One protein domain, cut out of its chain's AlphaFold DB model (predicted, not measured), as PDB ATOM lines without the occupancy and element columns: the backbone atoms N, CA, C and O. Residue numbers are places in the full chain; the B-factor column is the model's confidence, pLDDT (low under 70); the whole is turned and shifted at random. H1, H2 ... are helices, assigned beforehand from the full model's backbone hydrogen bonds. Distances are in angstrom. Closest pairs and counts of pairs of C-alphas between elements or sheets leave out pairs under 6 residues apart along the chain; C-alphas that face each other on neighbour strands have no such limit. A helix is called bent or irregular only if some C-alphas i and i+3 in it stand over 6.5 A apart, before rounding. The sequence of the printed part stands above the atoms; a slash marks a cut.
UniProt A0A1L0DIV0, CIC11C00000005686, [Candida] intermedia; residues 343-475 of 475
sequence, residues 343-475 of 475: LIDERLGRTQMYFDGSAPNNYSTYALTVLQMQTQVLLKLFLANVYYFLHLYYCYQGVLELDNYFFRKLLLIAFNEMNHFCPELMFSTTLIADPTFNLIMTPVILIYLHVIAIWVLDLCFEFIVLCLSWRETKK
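Overview. This is residues 343 to 475 of the 475 residues of the protein "CIC11C00000005686" of [Candida] intermedia (UniProt A0A1L0DIV0). Three long helices run roughly lengthwise: H3 and H4 fold into a helical hairpin, and the longest helix, H6, runs along the first half of H3, with residues 456 to 475 sticking out free. Near the start of H3 the short helices H1 and H2 pack on it, while H5 packs on the first half of H6; the bundle is loosely formed, and H4 and H6 come close without clearly touching. The printed part has 133 residues with six named helices, H1 to H6 in order, and no named strand; the class is all helix. The whole is loose, with a radius of gyration of the C-alphas of 18.2 A, and spans 67 by 30 by 19 A, its free arm adding to the length.

Arrangement. H6, residues 436 to 472, touches H3, residues 366 to 396, with residues 436 to 448 alone, the closest C-alphas being those of Val 370 and Phe 437, 6.1 A apart. The two run the same way at a shallow tilt of 14 degrees. H6 has a kink of 32 degrees near residue 443 and is only just irregular, C-alphas 440 and 443 being 6.7 A apart. H5, residues 423 to 426, touches H6, with the C-alphas of Met 426 and Thr 442 closest at 6.1 A. H3 is the hub, touching four other helices. It forms a hairpin with H4, residues 400 to 417, opposite ways at a shallow tilt of 20 degrees; the C-alphas of His 391 and Asp 403 are closest, 4.7 A apart. H4 and H6 are close but not clearly touching, at 7.4 A between the C-alphas of Ala 414 and Ile 452. H1, residues 343 to 348, touches H3, Leu 348 and Gln 376 having the closest C-alphas at 6.1 A, opposite ways at a shallow tilt of 29 degrees. H2, residues 351 to 355, touches H3, with the C-alphas of Tyr 354 and Met 373 closest at 6.8 A. Helix packing is mostly aligned. In H1 and H3 every O i to N i+4 pair is within hydrogen-bond range, against 13 of 14 in H4, 31 of 33 in H6 and 0 of 1 in H2, where 2 of 2 O i to N i+3 pairs are; H5 is too short for an i+4 pair.

Along the chain. H1 begins at C-alpha 343, (35.411, 1.030, -9.379). H3 measures 45.2 A, H4 24.4 A and H6 55.0 A. H6 ends at C-alpha 472, (56.040, -12.937, 31.265).

Size, cuts and confidence. The C-alphas farthest apart, of Ser 364 and Lys 475, are 68.5 A apart. The printed part has no cut, and no link is long. Mean pLDDT of the printed part is 86.2; residues 429 to 433 and 469 to 475 are under 70.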
ATOM      1  N   LEU A 343      35.766   1.625  -8.087       97.12
ATOM      2  CA  LEU A 343      35.411   1.030  -9.379       97.12
ATOM      3  C   LEU A 343      34.543  -0.229  -9.219       97.12
ATOM      4  O   LEU A 343      33.567  -0.404  -9.952       97.12
ATOM      5  N   ILE A 344      34.890  -1.112  -8.277       95.88
ATOM      6  CA  ILE A 344      34.135  -2.344  -8.016       95.88
ATOM      7  C   ILE A 344      32.740  -2.015  -7.490       95.88
ATOM      8  O   ILE A 344      31.767  -2.576  -7.993       95.88
ATOM      9  N   ASP A 345      32.622  -1.111  -6.522       93.12
ATOM     10  CA  ASP A 345      31.329  -0.765  -5.931       93.12
ATOM     11  C   ASP A 345      30.421  -0.003  -6.913       93.12
ATOM     12  O   ASP A 345      29.219  -0.270  -6.961       93.12
ATOM     13  N   GLU A 346      30.970   0.895  -7.735       94.31
ATOM     14  CA  GLU A 346      30.205   1.642  -8.744       94.31
ATOM     15  C   GLU A 346      29.698   0.747  -9.877       94.31
ATOM     16  O   GLU A 346      28.585   0.934 -10.372       94.31
ATOM     17  N   ARG A 347      30.510  -0.223 -10.309       94.88
ATOM     18  CA  ARG A 347      30.187  -1.074 -11.460       94.88
ATOM     19  C   ARG A 347      29.461  -2.347 -11.018       94.88
ATOM     20  O   ARG A 347      28.354  -2.630 -11.467       94.88
ATOM     21  N   LEU A 348      30.042  -3.118 -10.106       94.06
ATOM     22  CA  LEU A 348      29.490  -4.407  -9.673       94.06
ATOM     23  C   LEU A 348      28.489  -4.287  -8.517       94.06
ATOM     24  O   LEU A 348      27.850  -5.285  -8.180       94.06
ATOM     25  N   GLY A 349      28.308  -3.103  -7.930       91.44
ATOM     26  CA  GLY A 349      27.350  -2.880  -6.852       91.44
ATOM     27  C   GLY A 349      27.739  -3.588  -5.553       91.44
ATOM     28  O   GLY A 349      28.902  -3.912  -5.312       91.44
ATOM     29  N   ARG A 350      26.744  -3.857  -4.700       89.25
ATOM     30  CA  ARG A 350      26.918  -4.551  -3.410       89.25
ATOM     31  C   ARG A 350      26.491  -6.011  -3.494       89.25
ATOM     32  O   ARG A 350      25.552  -6.332  -4.210       89.25
ATOM     33  N   THR A 351      27.119  -6.880  -2.703       88.25
ATOM     34  CA  THR A 351      26.829  -8.324  -2.666       88.25
ATOM     35  C   THR A 351      25.342  -8.626  -2.455       88.25
ATOM     36  O   THR A 351      24.771  -9.468  -3.142       88.25
ATOM     37  N   GLN A 352      24.689  -7.896  -1.545       86.81
ATOM     38  CA  GLN A 352      23.272  -8.075  -1.225       86.81
ATOM     39  C   GLN A 352      22.351  -7.911  -2.451       86.81
ATOM     40  O   GLN A 352      21.345  -8.611  -2.568       86.81
ATOM     41  N   MET A 353      22.717  -7.049  -3.405       89.38
ATOM     42  CA  MET A 353      21.904  -6.778  -4.597       89.38
ATOM     43  C   MET A 353      21.673  -8.035  -5.450       89.38
ATOM     44  O   MET A 353      20.621  -8.175  -6.070       89.38
ATOM     45  N   TYR A 354      22.622  -8.978  -5.441       88.50
ATOM     46  CA  TYR A 354      22.527 -10.239  -6.183       88.50
ATOM     47  C   TYR A 354      21.561 -11.248  -5.551       88.50
ATOM     48  O   TYR A 354      21.045 -12.113  -6.257       88.50
ATOM     49  N   PHE A 355      21.288 -11.129  -4.249       84.50
ATOM     50  CA  PHE A 355      20.338 -11.987  -3.535       84.50
ATOM     51  C   PHE A 355      18.920 -11.409  -3.530       84.50
ATOM     52  O   PHE A 355      17.953 -12.160  -3.613       84.50
ATOM     53  N   ASP A 356      18.796 -10.080  -3.520       84.12
ATOM     54  CA  ASP A 356      17.501  -9.390  -3.480       84.12
ATOM     55  C   ASP A 356      16.910  -9.137  -4.885       84.12
ATOM     56  O   ASP A 356      15.883  -8.475  -5.027       84.12
ATOM     57  N   GLY A 357      17.560  -9.635  -5.945       80.06
ATOM     58  CA  GLY A 357      17.114  -9.467  -7.335       80.06
ATOM     59  C   GLY A 357      17.280  -8.044  -7.883       80.06
ATOM     60  O   GLY A 357      16.638  -7.686  -8.866       80.06
ATOM     61  N   SER A 358      18.136  -7.234  -7.256       84.81
ATOM     62  CA  SER A 358      18.433  -5.842  -7.627       84.81
ATOM     63  C   SER A 358      19.839  -5.682  -8.216       84.81
ATOM     64  O   SER A 358      20.444  -4.615  -8.114       84.81
ATOM     65  N   ALA A 359      20.374  -6.757  -8.809       84.62
ATOM     66  CA  ALA A 359      21.697  -6.768  -9.418       84.62
ATOM     67  C   ALA A 359      21.842  -5.627 -10.449       84.62
ATOM     68  O   ALA A 359      20.859  -5.282 -11.110       84.62
ATOM     69  N   PRO A 360      23.051  -5.055 -10.625       83.06
ATOM     70  CA  PRO A 360      23.240  -3.865 -11.460       83.06
ATOM     71  C   PRO A 360      22.742  -4.034 -12.898       83.06
ATOM     72  O   PRO A 360      22.219  -3.093 -13.489       83.06
ATOM     73  N   ASN A 361      22.883  -5.247 -13.442       86.00
ATOM     74  CA  ASN A 361      22.490  -5.583 -14.799       86.00
ATOM     75  C   ASN A 361      21.454  -6.711 -14.800       86.00
ATOM     76  O   ASN A 361      21.611  -7.731 -14.127       86.00
ATOM     77  N   ASN A 362      20.416  -6.538 -15.621       84.75
ATOM     78  CA  ASN A 362      19.348  -7.514 -15.805       84.75
ATOM     79  C   ASN A 362      19.578  -8.308 -17.093       84.75
ATOM     80  O   ASN A 362      19.240  -7.843 -18.182       84.75
ATOM     81  N   TYR A 363      20.127  -9.511 -16.961       88.38
ATOM     82  CA  TYR A 363      20.355 -10.417 -18.087       88.38
ATOM     83  C   TYR A 363      19.171 -11.362 -18.312       88.38
ATOM     84  O   TYR A 363      18.419 -11.690 -17.391       88.38
ATOM     85  N   SER A 364      19.031 -11.852 -19.541       85.31
ATOM     86  CA  SER A 364      18.076 -12.902 -19.914       85.31
ATOM     87  C   SER A 364      18.361 -14.240 -19.238       85.31
ATOM     88  O   SER A 364      17.443 -15.026 -19.005       85.31
ATOM     89  N   THR A 365      19.633 -14.503 -18.933       86.38
ATOM     90  CA  THR A 365      20.089 -15.770 -18.371       86.38
ATOM     91  C   THR A 365      20.757 -15.529 -17.029       86.38
ATOM     92  O   THR A 365      21.746 -14.807 -16.938       86.38
ATOM     93  N   TYR A 366      20.274 -16.219 -15.995       88.88
ATOM     94  CA  TYR A 366      20.811 -16.100 -14.637       88.88
ATOM     95  C   TYR A 366      22.306 -16.463 -14.537       88.88
ATOM     96  O   TYR A 366      23.012 -15.924 -13.694       88.88
ATOM     97  N   ALA A 367      22.821 -17.310 -15.435       91.19
ATOM     98  CA  ALA A 367      24.248 -17.622 -15.543       91.19
ATOM     99  C   ALA A 367      25.126 -16.356 -15.670       91.19
ATOM    100  O   ALA A 367      26.147 -16.249 -14.996       91.19
ATOM    101  N   LEU A 368      24.707 -15.359 -16.456       93.81
ATOM    102  CA  LEU A 368      25.450 -14.102 -16.617       93.81
ATOM    103  C   LEU A 368      25.481 -13.288 -15.313       93.81
ATOM    104  O   LEU A 368      26.529 -12.770 -14.927       93.81
ATOM    105  N   THR A 369      24.366 -13.255 -14.575       92.88
ATOM    106  CA  THR A 369      24.304 -12.658 -13.230       92.88
ATOM    107  C   THR A 369      25.234 -13.382 -12.257       92.88
ATOM    108  O   THR A 369      25.966 -12.733 -11.512       92.88
ATOM    109  N   VAL A 370      25.267 -14.718 -12.300       92.50
ATOM    110  CA  VAL A 370      26.188 -15.534 -11.492       92.50
ATOM    111  C   VAL A 370      27.643 -15.218 -11.831       92.50
ATOM    112  O   VAL A 370      28.450 -15.091 -10.920       92.50
ATOM    113  N   LEU A 371      27.999 -15.032 -13.105       94.31
ATOM    114  CA  LEU A 371      29.365 -14.670 -13.499       94.31
ATOM    115  C   LEU A 371      29.781 -13.285 -12.985       94.31
ATOM    116  O   LEU A 371      30.919 -13.092 -12.538       94.31
ATOM    117  N   GLN A 372      28.865 -12.317 -13.055       94.88
ATOM    118  CA  GLN A 372      29.082 -10.967 -12.542       94.88
ATOM    119  C   GLN A 372      29.299 -10.997 -11.022       94.88
ATOM    120  O   GLN A 372      30.290 -10.455 -10.531       94.88
ATOM    121  N   MET A 373      28.436 -11.719 -10.305       93.31
ATOM    122  CA  MET A 373      28.553 -11.965  -8.869       93.31
ATOM    123  C   MET A 373      29.869 -12.672  -8.520       93.31
ATOM    124  O   MET A 373      30.590 -12.233  -7.631       93.31
ATOM    125  N   GLN A 374      30.228 -13.728  -9.255       93.88
ATOM    126  CA  GLN A 374      31.476 -14.469  -9.068       93.88
ATOM    127  C   GLN A 374      32.688 -13.533  -9.135       93.88
ATOM    128  O   GLN A 374      33.576 -13.580  -8.283       93.88
ATOM    129  N   THR A 375      32.708 -12.670 -10.149       95.56
ATOM    130  CA  THR A 375      33.794 -11.713 -10.369       95.56
ATOM    131  C   THR A 375      33.857 -10.700  -9.228       95.56
ATOM    132  O   THR A 375      34.936 -10.459  -8.696       95.56
ATOM    133  N   GLN A 376      32.713 -10.174  -8.783       95.19
ATOM    134  CA  GLN A 376      32.649  -9.259  -7.641       95.19
ATOM    135  C   GLN A 376      33.264  -9.872  -6.377       95.19
ATOM    136  O   GLN A 376      34.097  -9.234  -5.736       95.19
ATOM    137  N   VAL A 377      32.889 -11.105  -6.028       94.06
ATOM    138  CA  VAL A 377      33.374 -11.778  -4.810       94.06
ATOM    139  C   VAL A 377      34.885 -11.955  -4.839       94.06
ATOM    140  O   VAL A 377      35.561 -11.635  -3.865       94.06
ATOM    141  N   LEU A 378      35.428 -12.426  -5.961       94.44
ATOM    142  CA  LEU A 378      36.865 -12.668  -6.100       94.44
ATOM    143  C   LEU A 378      37.670 -11.362  -6.042       94.44
ATOM    144  O   LEU A 378      38.721 -11.319  -5.405       94.44
ATOM    145  N   LEU A 379      37.157 -10.275  -6.627       96.38
ATOM    146  CA  LEU A 379      37.797  -8.963  -6.528       96.38
ATOM    147  C   LEU A 379      37.712  -8.371  -5.110       96.38
ATOM    148  O   LEU A 379      38.700  -7.827  -4.622       96.38
ATOM    149  N   LYS A 380      36.580  -8.519  -4.407       94.94
ATOM    150  CA  LYS A 380      36.458  -8.085  -3.000       94.94
ATOM    151  C   LYS A 380      37.357  -8.891  -2.063       94.94
ATOM    152  O   LYS A 380      37.953  -8.319  -1.153       94.94
ATOM    153  N   LEU A 381      37.518 -10.190  -2.313       93.38
ATOM    154  CA  LEU A 381      38.496 -11.027  -1.616       93.38
ATOM    155  C   LEU A 381      39.930 -10.531  -1.826       93.38
ATOM    156  O   LEU A 381      40.698 -10.460  -0.869       93.38
ATOM    157  N   PHE A 382      40.284 -10.142  -3.051       95.62
ATOM    158  CA  PHE A 382      41.582  -9.532  -3.326       95.62
ATOM    159  C   PHE A 382      41.781  -8.229  -2.538       95.62
ATOM    160  O   PHE A 382      42.786  -8.106  -1.841       95.62
ATOM    161  N   LEU A 383      40.811  -7.303  -2.558       95.94
ATOM    162  CA  LEU A 383      40.876  -6.070  -1.757       95.94
ATOM    163  C   LEU A 383      41.076  -6.370  -0.267       95.94
ATOM    164  O   LEU A 383      41.928  -5.764   0.380       95.94
ATOM    165  N   ALA A 384      40.317  -7.325   0.273       94.69
ATOM    166  CA  ALA A 384      40.424  -7.733   1.667       94.69
ATOM    167  C   ALA A 384      41.821  -8.284   2.004       94.69
ATOM    168  O   ALA A 384      42.382  -7.912   3.031       94.69
ATOM    169  N   ASN A 385      42.435  -9.077   1.120       93.69
ATOM    170  CA  ASN A 385      43.823  -9.511   1.300       93.69
ATOM    171  C   ASN A 385      44.807  -8.331   1.318       93.69
ATOM    172  O   ASN A 385      45.686  -8.289   2.178       93.69
ATOM    173  N   VAL A 386      44.658  -7.347   0.422       95.19
ATOM    174  CA  VAL A 386      45.524  -6.151   0.437       95.19
ATOM    175  C   VAL A 386      45.350  -5.366   1.741       95.19
ATOM    176  O   VAL A 386      46.338  -4.958   2.353       95.19
ATOM    177  N   TYR A 387      44.111  -5.212   2.219       95.69
ATOM    178  CA  TYR A 387      43.823  -4.588   3.511       95.69
ATOM    179  C   TYR A 387      44.449  -5.337   4.686       95.69
ATOM    180  O   TYR A 387      45.011  -4.705   5.581       95.69
ATOM    181  N   TYR A 388      44.402  -6.666   4.669       93.44
ATOM    182  CA  TYR A 388      45.048  -7.498   5.674       93.44
ATOM    183  C   TYR A 388      46.576  -7.311   5.681       93.44
ATOM    184  O   TYR A 388      47.161  -7.119   6.746       93.44
ATOM    185  N   PHE A 389      47.232  -7.247   4.519       91.75
ATOM    186  CA  PHE A 389      48.673  -6.970   4.471       91.75
ATOM    187  C   PHE A 389      49.036  -5.565   4.958       91.75
ATOM    188  O   PHE A 389      50.053  -5.400   5.630       91.75
ATOM    189  N   LEU A 390      48.215  -4.552   4.663       94.00
ATOM    190  CA  LEU A 390      48.414  -3.201   5.200       94.00
ATOM    191  C   LEU A 390      48.240  -3.171   6.722       94.00
ATOM    192  O   LEU A 390      49.037  -2.532   7.410       94.00
ATOM    193  N   HIS A 391      47.247  -3.888   7.248       93.38
ATOM    194  CA  HIS A 391      47.061  -4.084   8.685       93.38
ATOM    195  C   HIS A 391      48.324  -4.671   9.329       93.38
ATOM    196  O   HIS A 391      48.899  -4.031  10.212       93.38
ATOM    197  N   LEU A 392      48.830  -5.799   8.819       91.19
ATOM    198  CA  LEU A 392      50.065  -6.411   9.318       91.19
ATOM    199  C   LEU A 392      51.257  -5.448   9.228       91.19
ATOM    200  O   LEU A 392      51.997  -5.280  10.195       91.19
ATOM    201  N   TYR A 393      51.429  -4.769   8.090       91.69
ATOM    202  CA  TYR A 393      52.519  -3.815   7.888       91.69
ATOM    203  C   TYR A 393      52.526  -2.716   8.959       91.69
ATOM    204  O   TYR A 393      53.560  -2.474   9.585       91.69
ATOM    205  N   TYR A 394      51.389  -2.061   9.207       93.75
ATOM    206  CA  TYR A 394      51.313  -0.985  10.198       93.75
ATOM    207  C   TYR A 394      51.330  -1.490  11.643       93.75
ATOM    208  O   TYR A 394      51.868  -0.788  12.505       93.75
ATOM    209  N   CYS A 395      50.833  -2.703  11.895       90.56
ATOM    210  CA  CYS A 395      50.963  -3.378  13.183       90.56
ATOM    211  C   CYS A 395      52.445  -3.580  13.543       90.56
ATOM    212  O   CYS A 395      52.896  -3.125  14.597       90.56
ATOM    213  N   TYR A 396      53.249  -4.125  12.621       89.56
ATOM    214  CA  TYR A 396      54.693  -4.308  12.828       89.56
ATOM    215  C   TYR A 396      55.474  -2.993  12.962       89.56
ATOM    216  O   TYR A 396      56.507  -2.959  13.630       89.56
ATOM    217  N   GLN A 397      54.995  -1.903  12.358       90.69
ATOM    218  CA  GLN A 397      55.580  -0.565  12.526       90.69
ATOM    219  C   GLN A 397      55.141   0.128  13.831       90.69
ATOM    220  O   GLN A 397      55.652   1.200  14.154       90.69
ATOM    221  N   GLY A 398      54.190  -0.443  14.578       89.94
ATOM    222  CA  GLY A 398      53.643   0.147  15.803       89.94
ATOM    223  C   GLY A 398      52.732   1.360  15.568       89.94
ATOM    224  O   GLY A 398      52.487   2.134  16.496       89.94
ATOM    225  N   VAL A 399      52.224   1.554  14.344       93.75
ATOM    226  CA  VAL A 399      51.344   2.682  13.990       93.75
ATOM    227  C   VAL A 399      49.882   2.272  14.172       93.75
ATOM    228  O   VAL A 399      49.172   1.948  13.221       93.75
ATOM    229  N   LEU A 400      49.432   2.314  15.427       90.62
ATOM    230  CA  LEU A 400      48.144   1.770  15.871       90.62
ATOM    231  C   LEU A 400      46.912   2.378  15.167       90.62
ATOM    232  O   LEU A 400      45.904   1.697  14.987       90.62
ATOM    233  N   GLU A 401      46.953   3.658  14.787       93.75
ATOM    234  CA  GLU A 401      45.816   4.319  14.124       93.75
ATOM    235  C   GLU A 401      45.539   3.732  12.735       93.75
ATOM    236  O   GLU A 401      44.388   3.442  12.400       93.75
ATOM    237  N   LEU A 402      46.597   3.526  11.943       92.75
ATOM    238  CA  LEU A 402      46.500   2.991  10.585       92.75
ATOM    239  C   LEU A 402      46.242   1.488  10.592       92.75
ATOM    240  O   LEU A 402      45.387   1.018   9.846       92.75
ATOM    241  N   ASP A 403      46.912   0.764  11.484       92.44
ATOM    242  CA  ASP A 403      46.629  -0.639  11.783       92.44
ATOM    243  C   ASP A 403      45.118  -0.865  12.011       92.44
ATOM    244  O   ASP A 403      44.452  -1.554  11.232       92.44
ATOM    245  N   ASN A 404      44.538  -0.178  13.003       91.88
ATOM    246  CA  ASN A 404      43.113  -0.304  13.313       91.88
ATOM    247  C   ASN A 404      42.204   0.110  12.150       91.88
ATOM    248  O   ASN A 404      41.115  -0.446  11.993       91.88
ATOM    249  N   TYR A 405      42.605   1.107  11.361       95.19
ATOM    250  CA  TYR A 405      41.843   1.539  10.194       95.19
ATOM    251  C   TYR A 405      41.739   0.420   9.150       95.19
ATOM    252  O   TYR A 405      40.629   0.061   8.744       95.19
ATOM    253  N   PHE A 406      42.870  -0.173   8.756       95.62
ATOM    254  CA  PHE A 406      42.892  -1.239   7.752       95.62
ATOM    255  C   PHE A 406      42.267  -2.533   8.272       95.62
ATOM    256  O   PHE A 406      41.528  -3.191   7.538       95.62
ATOM    257  N   PHE A 407      42.445  -2.841   9.558       93.69
ATOM    258  CA  PHE A 407      41.775  -3.973  10.189       93.69
ATOM    259  C   PHE A 407      40.246  -3.839  10.150       93.69
ATOM    260  O   PHE A 407      39.534  -4.776   9.793       93.69
ATOM    261  N   ARG A 408      39.705  -2.649  10.441       94.25
ATOM    262  CA  ARG A 408      38.256  -2.396  10.337       94.25
ATOM    263  C   ARG A 408      37.744  -2.547   8.908       94.25
ATOM    264  O   ARG A 408      36.656  -3.087   8.725       94.25
ATOM    265  N   LYS A 409      38.507  -2.084   7.914       94.19
ATOM    266  CA  LYS A 409      38.180  -2.263   6.490       94.19
ATOM    267  C   LYS A 409      38.118  -3.743   6.109       94.19
ATOM    268  O   LYS A 409      37.119  -4.167   5.531       94.19
ATOM    269  N   LEU A 410      39.113  -4.533   6.518       94.06
ATOM    270  CA  LEU A 410      39.118  -5.989   6.355       94.06
ATOM    271  C   LEU A 410      37.855  -6.629   6.951       94.06
ATOM    272  O   LEU A 410      37.156  -7.367   6.256       94.06
ATOM    273  N   LEU A 411      37.533  -6.322   8.213       91.88
ATOM    274  CA  LEU A 411      36.356  -6.884   8.883       91.88
ATOM    275  C   LEU A 411      35.044  -6.488   8.199       91.88
ATOM    276  O   LEU A 411      34.125  -7.300   8.128       91.88
ATOM    277  N   LEU A 412      34.946  -5.259   7.690       92.56
ATOM    278  CA  LEU A 412      33.758  -4.784   6.985       92.56
ATOM    279  C   LEU A 412      33.550  -5.553   5.674       92.56
ATOM    280  O   LEU A 412      32.442  -6.016   5.406       92.56
ATOM    281  N   ILE A 413      34.605  -5.768   4.889       91.44
ATOM    282  CA  ILE A 413      34.492  -6.550   3.653       91.44
ATOM    283  C   ILE A 413      34.173  -8.018   3.984       91.44
ATOM    284  O   ILE A 413      33.203  -8.568   3.466       91.44
ATOM    285  N   ALA A 414      34.939  -8.639   4.886       88.25
ATOM    286  CA  ALA A 414      34.805 -10.057   5.216       88.25
ATOM    287  C   ALA A 414      33.469 -10.389   5.903       88.25
ATOM    288  O   ALA A 414      32.733 -11.250   5.438       88.25
ATOM    289  N   PHE A 415      33.124  -9.695   6.989       86.25
ATOM    290  CA  PHE A 415      32.009 -10.080   7.862       86.25
ATOM    291  C   PHE A 415      30.739  -9.254   7.687       86.25
ATOM    292  O   PHE A 415      29.704  -9.649   8.219       86.25
ATOM    293  N   ASN A 416      30.777  -8.119   6.984       87.69
ATOM    294  CA  ASN A 416      29.569  -7.337   6.710       87.69
ATOM    295  C   ASN A 416      29.133  -7.485   5.248       87.69
ATOM    296  O   ASN A 416      27.995  -7.865   4.989       87.69
ATOM    297  N   GLU A 417      30.026  -7.264   4.284       87.12
ATOM    298  CA  GLU A 417      29.657  -7.319   2.862       87.12
ATOM    299  C   GLU A 417      29.603  -8.737   2.289       87.12
ATOM    300  O   GLU A 417      28.738  -9.041   1.465       87.12
ATOM    301  N   MET A 418      30.525  -9.610   2.701       86.62
ATOM    302  CA  MET A 418      30.630 -10.984   2.196       86.62
ATOM    303  C   MET A 418      29.999 -12.034   3.122       86.62
ATOM    304  O   MET A 418      30.001 -13.218   2.797       86.62
ATOM    305  N   ASN A 419      29.358 -11.617   4.219       83.88
ATOM    306  CA  ASN A 419      28.744 -12.516   5.209       83.88
ATOM    307  C   ASN A 419      27.720 -13.499   4.620       83.88
ATOM    308  O   ASN A 419      27.487 -14.574   5.162       83.88
ATOM    309  N   HIS A 420      27.106 -13.135   3.491       83.38
ATOM    310  CA  HIS A 420      26.169 -13.997   2.779       83.38
ATOM    311  C   HIS A 420      26.798 -15.324   2.319       83.38
ATOM    312  O   HIS A 420      26.079 -16.308   2.181       83.38
ATOM    313  N   PHE A 421      28.119 -15.384   2.110       84.19
ATOM    314  CA  PHE A 421      28.838 -16.579   1.646       84.19
ATOM    315  C   PHE A 421      29.173 -17.555   2.778       84.19
ATOM    316  O   PHE A 421      30.301 -18.024   2.921       84.19
ATOM    317  N   CYS A 422      28.177 -17.872   3.596       81.94
ATOM    318  CA  CYS A 422      28.294 -18.879   4.636       81.94
ATOM    319  C   CYS A 422      28.168 -20.304   4.054       81.94
ATOM    320  O   CYS A 422      27.664 -20.482   2.936       81.94
ATOM    321  N   PRO A 423      28.602 -21.349   4.785       80.94
ATOM    322  CA  PRO A 423      28.485 -22.728   4.314       80.94
ATOM    323  C   PRO A 423      27.051 -23.134   3.958       80.94
ATOM    324  O   PRO A 423      26.843 -23.913   3.030       80.94
ATOM    325  N   GLU A 424      26.059 -22.582   4.654       83.31
ATOM    326  CA  GLU A 424      24.636 -22.834   4.430       83.31
ATOM    327  C   GLU A 424      24.165 -22.335   3.060       83.31
ATOM    328  O   GLU A 424      23.284 -22.958   2.468       83.31
ATOM    329  N   LEU A 425      24.767 -21.267   2.517       83.62
ATOM    330  CA  LEU A 425      24.422 -20.762   1.187       83.62
ATOM    331  C   LEU A 425      24.695 -21.810   0.106       83.62
ATOM    332  O   LEU A 425      23.902 -21.933  -0.824       83.62
ATOM    333  N   MET A 426      25.760 -22.607   0.257       80.25
ATOM    334  CA  MET A 426      26.059 -23.697  -0.677       80.25
ATOM    335  C   MET A 426      24.904 -24.697  -0.769       80.25
ATOM    336  O   MET A 426      24.713 -25.297  -1.817       80.25
ATOM    337  N   PHE A 427      24.126 -24.866   0.303       80.81
ATOM    338  CA  PHE A 427      23.006 -25.805   0.385       80.81
ATOM    339  C   PHE A 427      21.638 -25.110   0.309       80.81
ATOM    340  O   PHE A 427      20.608 -25.753   0.518       80.81
ATOM    341  N   SER A 428      21.599 -23.807   0.029       72.81
ATOM    342  CA  SER A 428      20.355 -23.045  -0.022       72.81
ATOM    343  C   SER A 428      19.693 -23.157  -1.390       72.81
ATOM    344  O   SER A 428      20.310 -22.911  -2.423       72.81
ATOM    345  N   THR A 429      18.402 -23.485  -1.397       64.38
ATOM    346  CA  THR A 429      17.586 -23.577  -2.622       64.38
ATOM    347  C   THR A 429      16.430 -22.590  -2.655       64.38
ATOM    348  O   THR A 429      15.684 -22.542  -3.626       64.38
ATOM    349  N   THR A 430      16.246 -21.816  -1.585       59.75
ATOM    350  CA  THR A 430      15.186 -20.806  -1.467       59.75
ATOM    351  C   THR A 430      15.638 -19.439  -1.971       59.75
ATOM    352  O   THR A 430      14.826 -18.691  -2.501       59.75
ATOM    353  N   LEU A 431      16.930 -19.129  -1.827       58.31
ATOM    354  CA  LEU A 431      17.539 -17.862  -2.249       58.31
ATOM    355  C   LEU A 431      17.979 -17.866  -3.720       58.31
ATOM    356  O   LEU A 431      18.151 -16.808  -4.314       58.31
ATOM    357  N   ILE A 432      18.185 -19.047  -4.310       62.44
ATOM    358  CA  ILE A 432      18.811 -19.210  -5.624       62.44
ATOM    359  C   ILE A 432      17.989 -20.201  -6.451       62.44
ATOM    360  O   ILE A 432      17.883 -21.375  -6.105       62.44
ATOM    361  N   ALA A 433      17.416 -19.722  -7.556       61.25
ATOM    362  CA  ALA A 433      16.503 -20.505  -8.391       61.25
ATOM    363  C   ALA A 433      17.200 -21.372  -9.459       61.25
ATOM    364  O   ALA A 433      16.595 -22.312  -9.971       61.25
ATOM    365  N   ASP A 434      18.452 -21.067  -9.822       79.94
ATOM    366  CA  ASP A 434      19.164 -21.746 -10.912       79.94
ATOM    367  C   ASP A 434      20.331 -22.599 -10.377       79.94
ATOM    368  O   ASP A 434      21.261 -22.051  -9.775       79.94
ATOM    369  N   PRO A 435      20.355 -23.921 -10.637       81.56
ATOM    370  CA  PRO A 435      21.442 -24.798 -10.201       81.56
ATOM    371  C   PRO A 435      22.825 -24.424 -10.766       81.56
ATOM    372  O   PRO A 435      23.839 -24.782 -10.170       81.56
ATOM    373  N   THR A 436      22.892 -23.635 -11.847       84.94
ATOM    374  CA  THR A 436      24.151 -23.085 -12.389       84.94
ATOM    375  C   THR A 436      24.924 -22.283 -11.339       84.94
ATOM    376  O   THR A 436      26.155 -22.287 -11.344       84.94
ATOM    377  N   PHE A 437      24.228 -21.644 -10.392       89.69
ATOM    378  CA  PHE A 437      24.869 -20.996  -9.249       89.69
ATOM    379  C   PHE A 437      25.736 -21.971  -8.457       89.69
ATOM    380  O   PHE A 437      26.879 -21.649  -8.158       89.69
ATOM    381  N   ASN A 438      25.224 -23.164  -8.140       87.75
ATOM    382  CA  ASN A 438      25.960 -24.127  -7.323       87.75
ATOM    383  C   ASN A 438      27.234 -24.573  -8.039       87.75
ATOM    384  O   ASN A 438      28.297 -24.590  -7.425       87.75
ATOM    385  N   LEU A 439      27.163 -24.833  -9.345       89.06
ATOM    386  CA  LEU A 439      28.338 -25.208 -10.132       89.06
ATOM    387  C   LEU A 439      29.436 -24.127 -10.104       89.06
ATOM    388  O   LEU A 439      30.614 -24.441  -9.966       89.06
ATOM    389  N   ILE A 440      29.063 -22.850 -10.219       90.94
ATOM    390  CA  ILE A 440      30.028 -21.751 -10.385       90.94
ATOM    391  C   ILE A 440      30.482 -21.140  -9.057       90.94
ATOM    392  O   ILE A 440      31.656 -20.796  -8.902       90.94
ATOM    393  N   MET A 441      29.574 -21.006  -8.091       90.25
ATOM    394  CA  MET A 441      29.829 -20.314  -6.827       90.25
ATOM    395  C   MET A 441      30.350 -21.233  -5.731       90.25
ATOM    396  O   MET A 441      31.051 -20.741  -4.853       90.25
ATOM    397  N   THR A 442      30.094 -22.546  -5.767       89.00
ATOM    398  CA  THR A 442      30.604 -23.453  -4.718       89.00
ATOM    399  C   THR A 442      32.134 -23.416  -4.601       89.00
ATOM    400  O   THR A 442      32.617 -23.213  -3.486       89.00
ATOM    401  N   PRO A 443      32.925 -23.502  -5.694       87.75
ATOM    402  CA  PRO A 443      34.377 -23.327  -5.606       87.75
ATOM    403  C   PRO A 443      34.796 -21.984  -4.982       87.75
ATOM    404  O   PRO A 443      35.746 -21.928  -4.206       87.75
ATOM    405  N   VAL A 444      34.070 -20.903  -5.284       89.38
ATOM    406  CA  VAL A 444      34.368 -19.549  -4.785       89.38
ATOM    407  C   VAL A 444      34.027 -19.402  -3.306       89.38
ATOM    408  O   VAL A 444      34.812 -18.830  -2.556       89.38
ATOM    409  N   ILE A 445      32.896 -19.959  -2.866       89.69
ATOM    410  CA  ILE A 445      32.514 -19.993  -1.450       89.69
ATOM    411  C   ILE A 445      33.551 -20.789  -0.653       89.69
ATOM    412  O   ILE A 445      33.958 -20.354   0.420       89.69
ATOM    413  N   LEU A 446      34.046 -21.909  -1.186       87.31
ATOM    414  CA  LEU A 446      35.119 -22.667  -0.540       87.31
ATOM    415  C   LEU A 446      36.403 -21.836  -0.398       87.31
ATOM    416  O   LEU A 446      36.974 -21.811   0.691       87.31
ATOM    417  N   ILE A 447      36.829 -21.117  -1.443       87.56
ATOM    418  CA  ILE A 447      37.982 -20.201  -1.367       87.56
ATOM    419  C   ILE A 447      37.762 -19.140  -0.288       87.56
ATOM    420  O   ILE A 447      38.628 -18.943   0.560       87.56
ATOM    421  N   TYR A 448      36.599 -18.489  -0.290       90.19
ATOM    422  CA  TYR A 448      36.234 -17.481   0.702       90.19
ATOM    423  C   TYR A 448      36.345 -18.024   2.135       90.19
ATOM    424  O   TYR A 448      37.011 -17.423   2.980       90.19
ATOM    425  N   LEU A 449      35.762 -19.197   2.397       89.06
ATOM    426  CA  LEU A 449      35.812 -19.841   3.711       89.06
ATOM    427  C   LEU A 449      37.244 -20.204   4.119       89.06
ATOM    428  O   LEU A 449      37.606 -20.030   5.282       89.06
ATOM    429  N   HIS A 450      38.068 -20.676   3.181       87.69
ATOM    430  CA  HIS A 450      39.478 -20.966   3.438       87.69
ATOM    431  C   HIS A 450      40.274 -19.707   3.793       87.69
ATOM    432  O   HIS A 450      41.014 -19.723   4.775       87.69
ATOM    433  N   VAL A 451      40.096 -18.615   3.045       88.12
ATOM    434  CA  VAL A 451      40.770 -17.335   3.309       88.12
ATOM    435  C   VAL A 451      40.370 -16.778   4.677       88.12
ATOM    436  O   VAL A 451      41.241 -16.428   5.473       88.12
ATOM    437  N   ILE A 452      39.076 -16.783   5.009       89.38
ATOM    438  CA  ILE A 452      38.609 -16.343   6.332       89.38
ATOM    439  C   ILE A 452      39.168 -17.217   7.447       89.38
ATOM    440  O   ILE A 452      39.589 -16.690   8.476       89.38
ATOM    441  N   ALA A 453      39.194 -18.538   7.267       88.44
ATOM    442  CA  ALA A 453      39.758 -19.437   8.266       88.44
ATOM    443  C   ALA A 453      41.235 -19.117   8.539       88.44
ATOM    444  O   ALA A 453      41.644 -19.117   9.699       88.44
ATOM    445  N   ILE A 454      42.013 -18.794   7.501       87.88
ATOM    446  CA  ILE A 454      43.413 -18.373   7.643       87.88
ATOM    447  C   ILE A 454      43.510 -17.074   8.450       87.88
ATOM    448  O   ILE A 454      44.240 -17.047   9.439       87.88
ATOM    449  N   TRP A 455      42.745 -16.035   8.099       88.31
ATOM    450  CA  TRP A 455      42.763 -14.765   8.838       88.31
ATOM    451  C   TRP A 455      42.362 -14.936  10.307       88.31
ATOM    452  O   TRP A 455      42.995 -14.375  11.196       88.31
ATOM    453  N   VAL A 456      41.328 -15.732  10.591       86.94
ATOM    454  CA  VAL A 456      40.873 -15.983  11.967       86.94
ATOM    455  C   VAL A 456      41.928 -16.745  12.769       86.94
ATOM    456  O   VAL A 456      42.169 -16.405  13.927       86.94
ATOM    457  N   LEU A 457      42.566 -17.758  12.178       88.50
ATOM    458  CA  LEU A 457      43.629 -18.514  12.844       88.50
ATOM    459  C   LEU A 457      44.831 -17.632  13.183       88.50
ATOM    460  O   LEU A 457      45.374 -17.755  14.281       88.50
ATOM    461  N   ASP A 458      45.208 -16.738  12.273       86.12
ATOM    462  CA  ASP A 458      46.295 -15.786  12.485       86.12
ATOM    463  C   ASP A 458      45.991 -14.823  13.644       86.12
ATOM    464  O   ASP A 458      46.747 -14.748  14.613       86.12
ATOM    465  N   LEU A 459      44.798 -14.220  13.650       83.25
ATOM    466  CA  LEU A 459      44.342 -13.353  14.746       83.25
ATOM    467  C   LEU A 459      44.287 -14.083  16.098       83.25
ATOM    468  O   LEU A 459      44.637 -13.523  17.142       83.25
ATOM    469  N   CYS A 460      43.852 -15.347  16.110       85.50
ATOM    470  CA  CYS A 460      43.878 -16.166  17.320       85.50
ATOM    471  C   CYS A 460      45.311 -16.404  17.815       85.50
ATOM    472  O   CYS A 460      45.549 -16.378  19.026       85.50
ATOM    473  N   PHE A 461      46.256 -16.635  16.904       84.69
ATOM    474  CA  PHE A 461      47.658 -16.833  17.248       84.69
ATOM    475  C   PHE A 461      48.272 -15.563  17.846       84.69
ATOM    476  O   PHE A 461      48.869 -15.633  18.925       84.69
ATOM    477  N   GLU A 462      48.051 -14.401  17.232       79.38
ATOM    478  CA  GLU A 462      48.509 -13.112  17.764       79.38
ATOM    479  C   GLU A 462      47.960 -12.842  19.172       79.38
ATOM    480  O   GLU A 462      48.709 -12.468  20.081       79.38
ATOM    481  N   PHE A 463      46.672 -13.114  19.400       79.50
ATOM    482  CA  PHE A 463      46.055 -12.948  20.715       79.50
ATOM    483  C   PHE A 463      46.691 -13.851  21.784       79.50
ATOM    484  O   PHE A 463      46.916 -13.419  22.922       79.50
ATOM    485  N   ILE A 464      47.017 -15.099  21.433       81.44
ATOM    486  CA  ILE A 464      47.704 -16.037  22.331       81.44
ATOM    487  C   ILE A 464      49.113 -15.529  22.659       81.44
ATOM    488  O   ILE A 464      49.492 -15.518  23.833       81.44
ATOM    489  N   VAL A 465      49.873 -15.079  21.658       77.31
ATOM    490  CA  VAL A 465      51.233 -14.545  21.843       77.31
ATOM    491  C   VAL A 465      51.222 -13.309  22.745       77.31
ATOM    492  O   VAL A 465      52.010 -13.235  23.691       77.31
ATOM    493  N   LEU A 466      50.283 -12.384  22.532       76.31
ATOM    494  CA  LEU A 466      50.099 -11.210  23.390       76.31
ATOM    495  C   LEU A 466      49.788 -11.614  24.837       76.31
ATOM    496  O   LEU A 466      50.395 -11.096  25.777       76.31
ATOM    497  N   CYS A 467      48.894 -12.584  25.031       73.69
ATOM    498  CA  CYS A 467      48.540 -13.094  26.356       73.69
ATOM    499  C   CYS A 467      49.724 -13.772  27.075       73.69
ATOM    500  O   CYS A 467      49.831 -13.678  28.302       73.69
ATOM    501  N   LEU A 468      50.613 -14.449  26.340       72.38
ATOM    502  CA  LEU A 468      51.833 -15.064  26.880       72.38
ATOM    503  C   LEU A 468      52.882 -14.006  27.253       72.38
ATOM    504  O   LEU A 468      53.378 -14.022  28.381       72.38
ATOM    505  N   SER A 469      53.138 -13.032  26.378       68.94
ATOM    506  CA  SER A 469      54.047 -11.903  26.641       68.94
ATOM    507  C   SER A 469      53.603 -11.067  27.855       68.94
ATOM    508  O   SER A 469      54.411 -10.667  28.700       68.94
ATOM    509  N   TRP A 470      52.292 -10.884  28.031       63.03
ATOM    510  CA  TRP A 470      51.739 -10.178  29.190       63.03
ATOM    511  C   TRP A 470      51.865 -10.969  30.504       63.03
ATOM    512  O   TRP A 470      51.925 -10.386  31.587       63.03
ATOM    513  N   ARG A 471      51.923 -12.308  30.435       56.28
ATOM    514  CA  ARG A 471      52.216 -13.159  31.602       56.28
ATOM    515  C   ARG A 471      53.694 -13.139  31.980       56.28
ATOM    516  O   ARG A 471      53.991 -13.252  33.165       56.28
ATOM    517  N   GLU A 472      54.595 -13.005  31.013       59.44
ATOM    518  CA  GLU A 472      56.040 -12.937  31.265       59.44
ATOM    519  C   GLU A 472      56.477 -11.583  31.823       59.44
ATOM    520  O   GLU A 472      57.290 -11.547  32.733       59.44
ATOM    521  N   THR A 473      55.871 -10.481  31.379       57.84
ATOM    522  CA  THR A 473      56.141  -9.130  31.917       57.84
ATOM    523  C   THR A 473      55.569  -8.883  33.322       57.84
ATOM    524  O   THR A 473      55.894  -7.880  33.955       57.84
ATOM    525  N   LYS A 474      54.718  -9.790  33.823       51.78
ATOM    526  CA  LYS A 474      54.168  -9.775  35.191       51.78
ATOM    527  C   LYS A 474      54.887 -10.708  36.174       51.78
ATOM    528  O   LYS A 474      54.488 -10.745  37.341       51.78
ATOM    529  N   LYS A 475      55.884 -11.469  35.721       45.81
ATOM    530  CA  LYS A 475      56.833 -12.190  36.582       45.81
ATOM    531  C   LYS A 475      58.092 -11.355  36.748       45.81
ATOM    532  O   LYS A 475      58.669 -11.443  37.852       45.81
TER     533      LYS A 475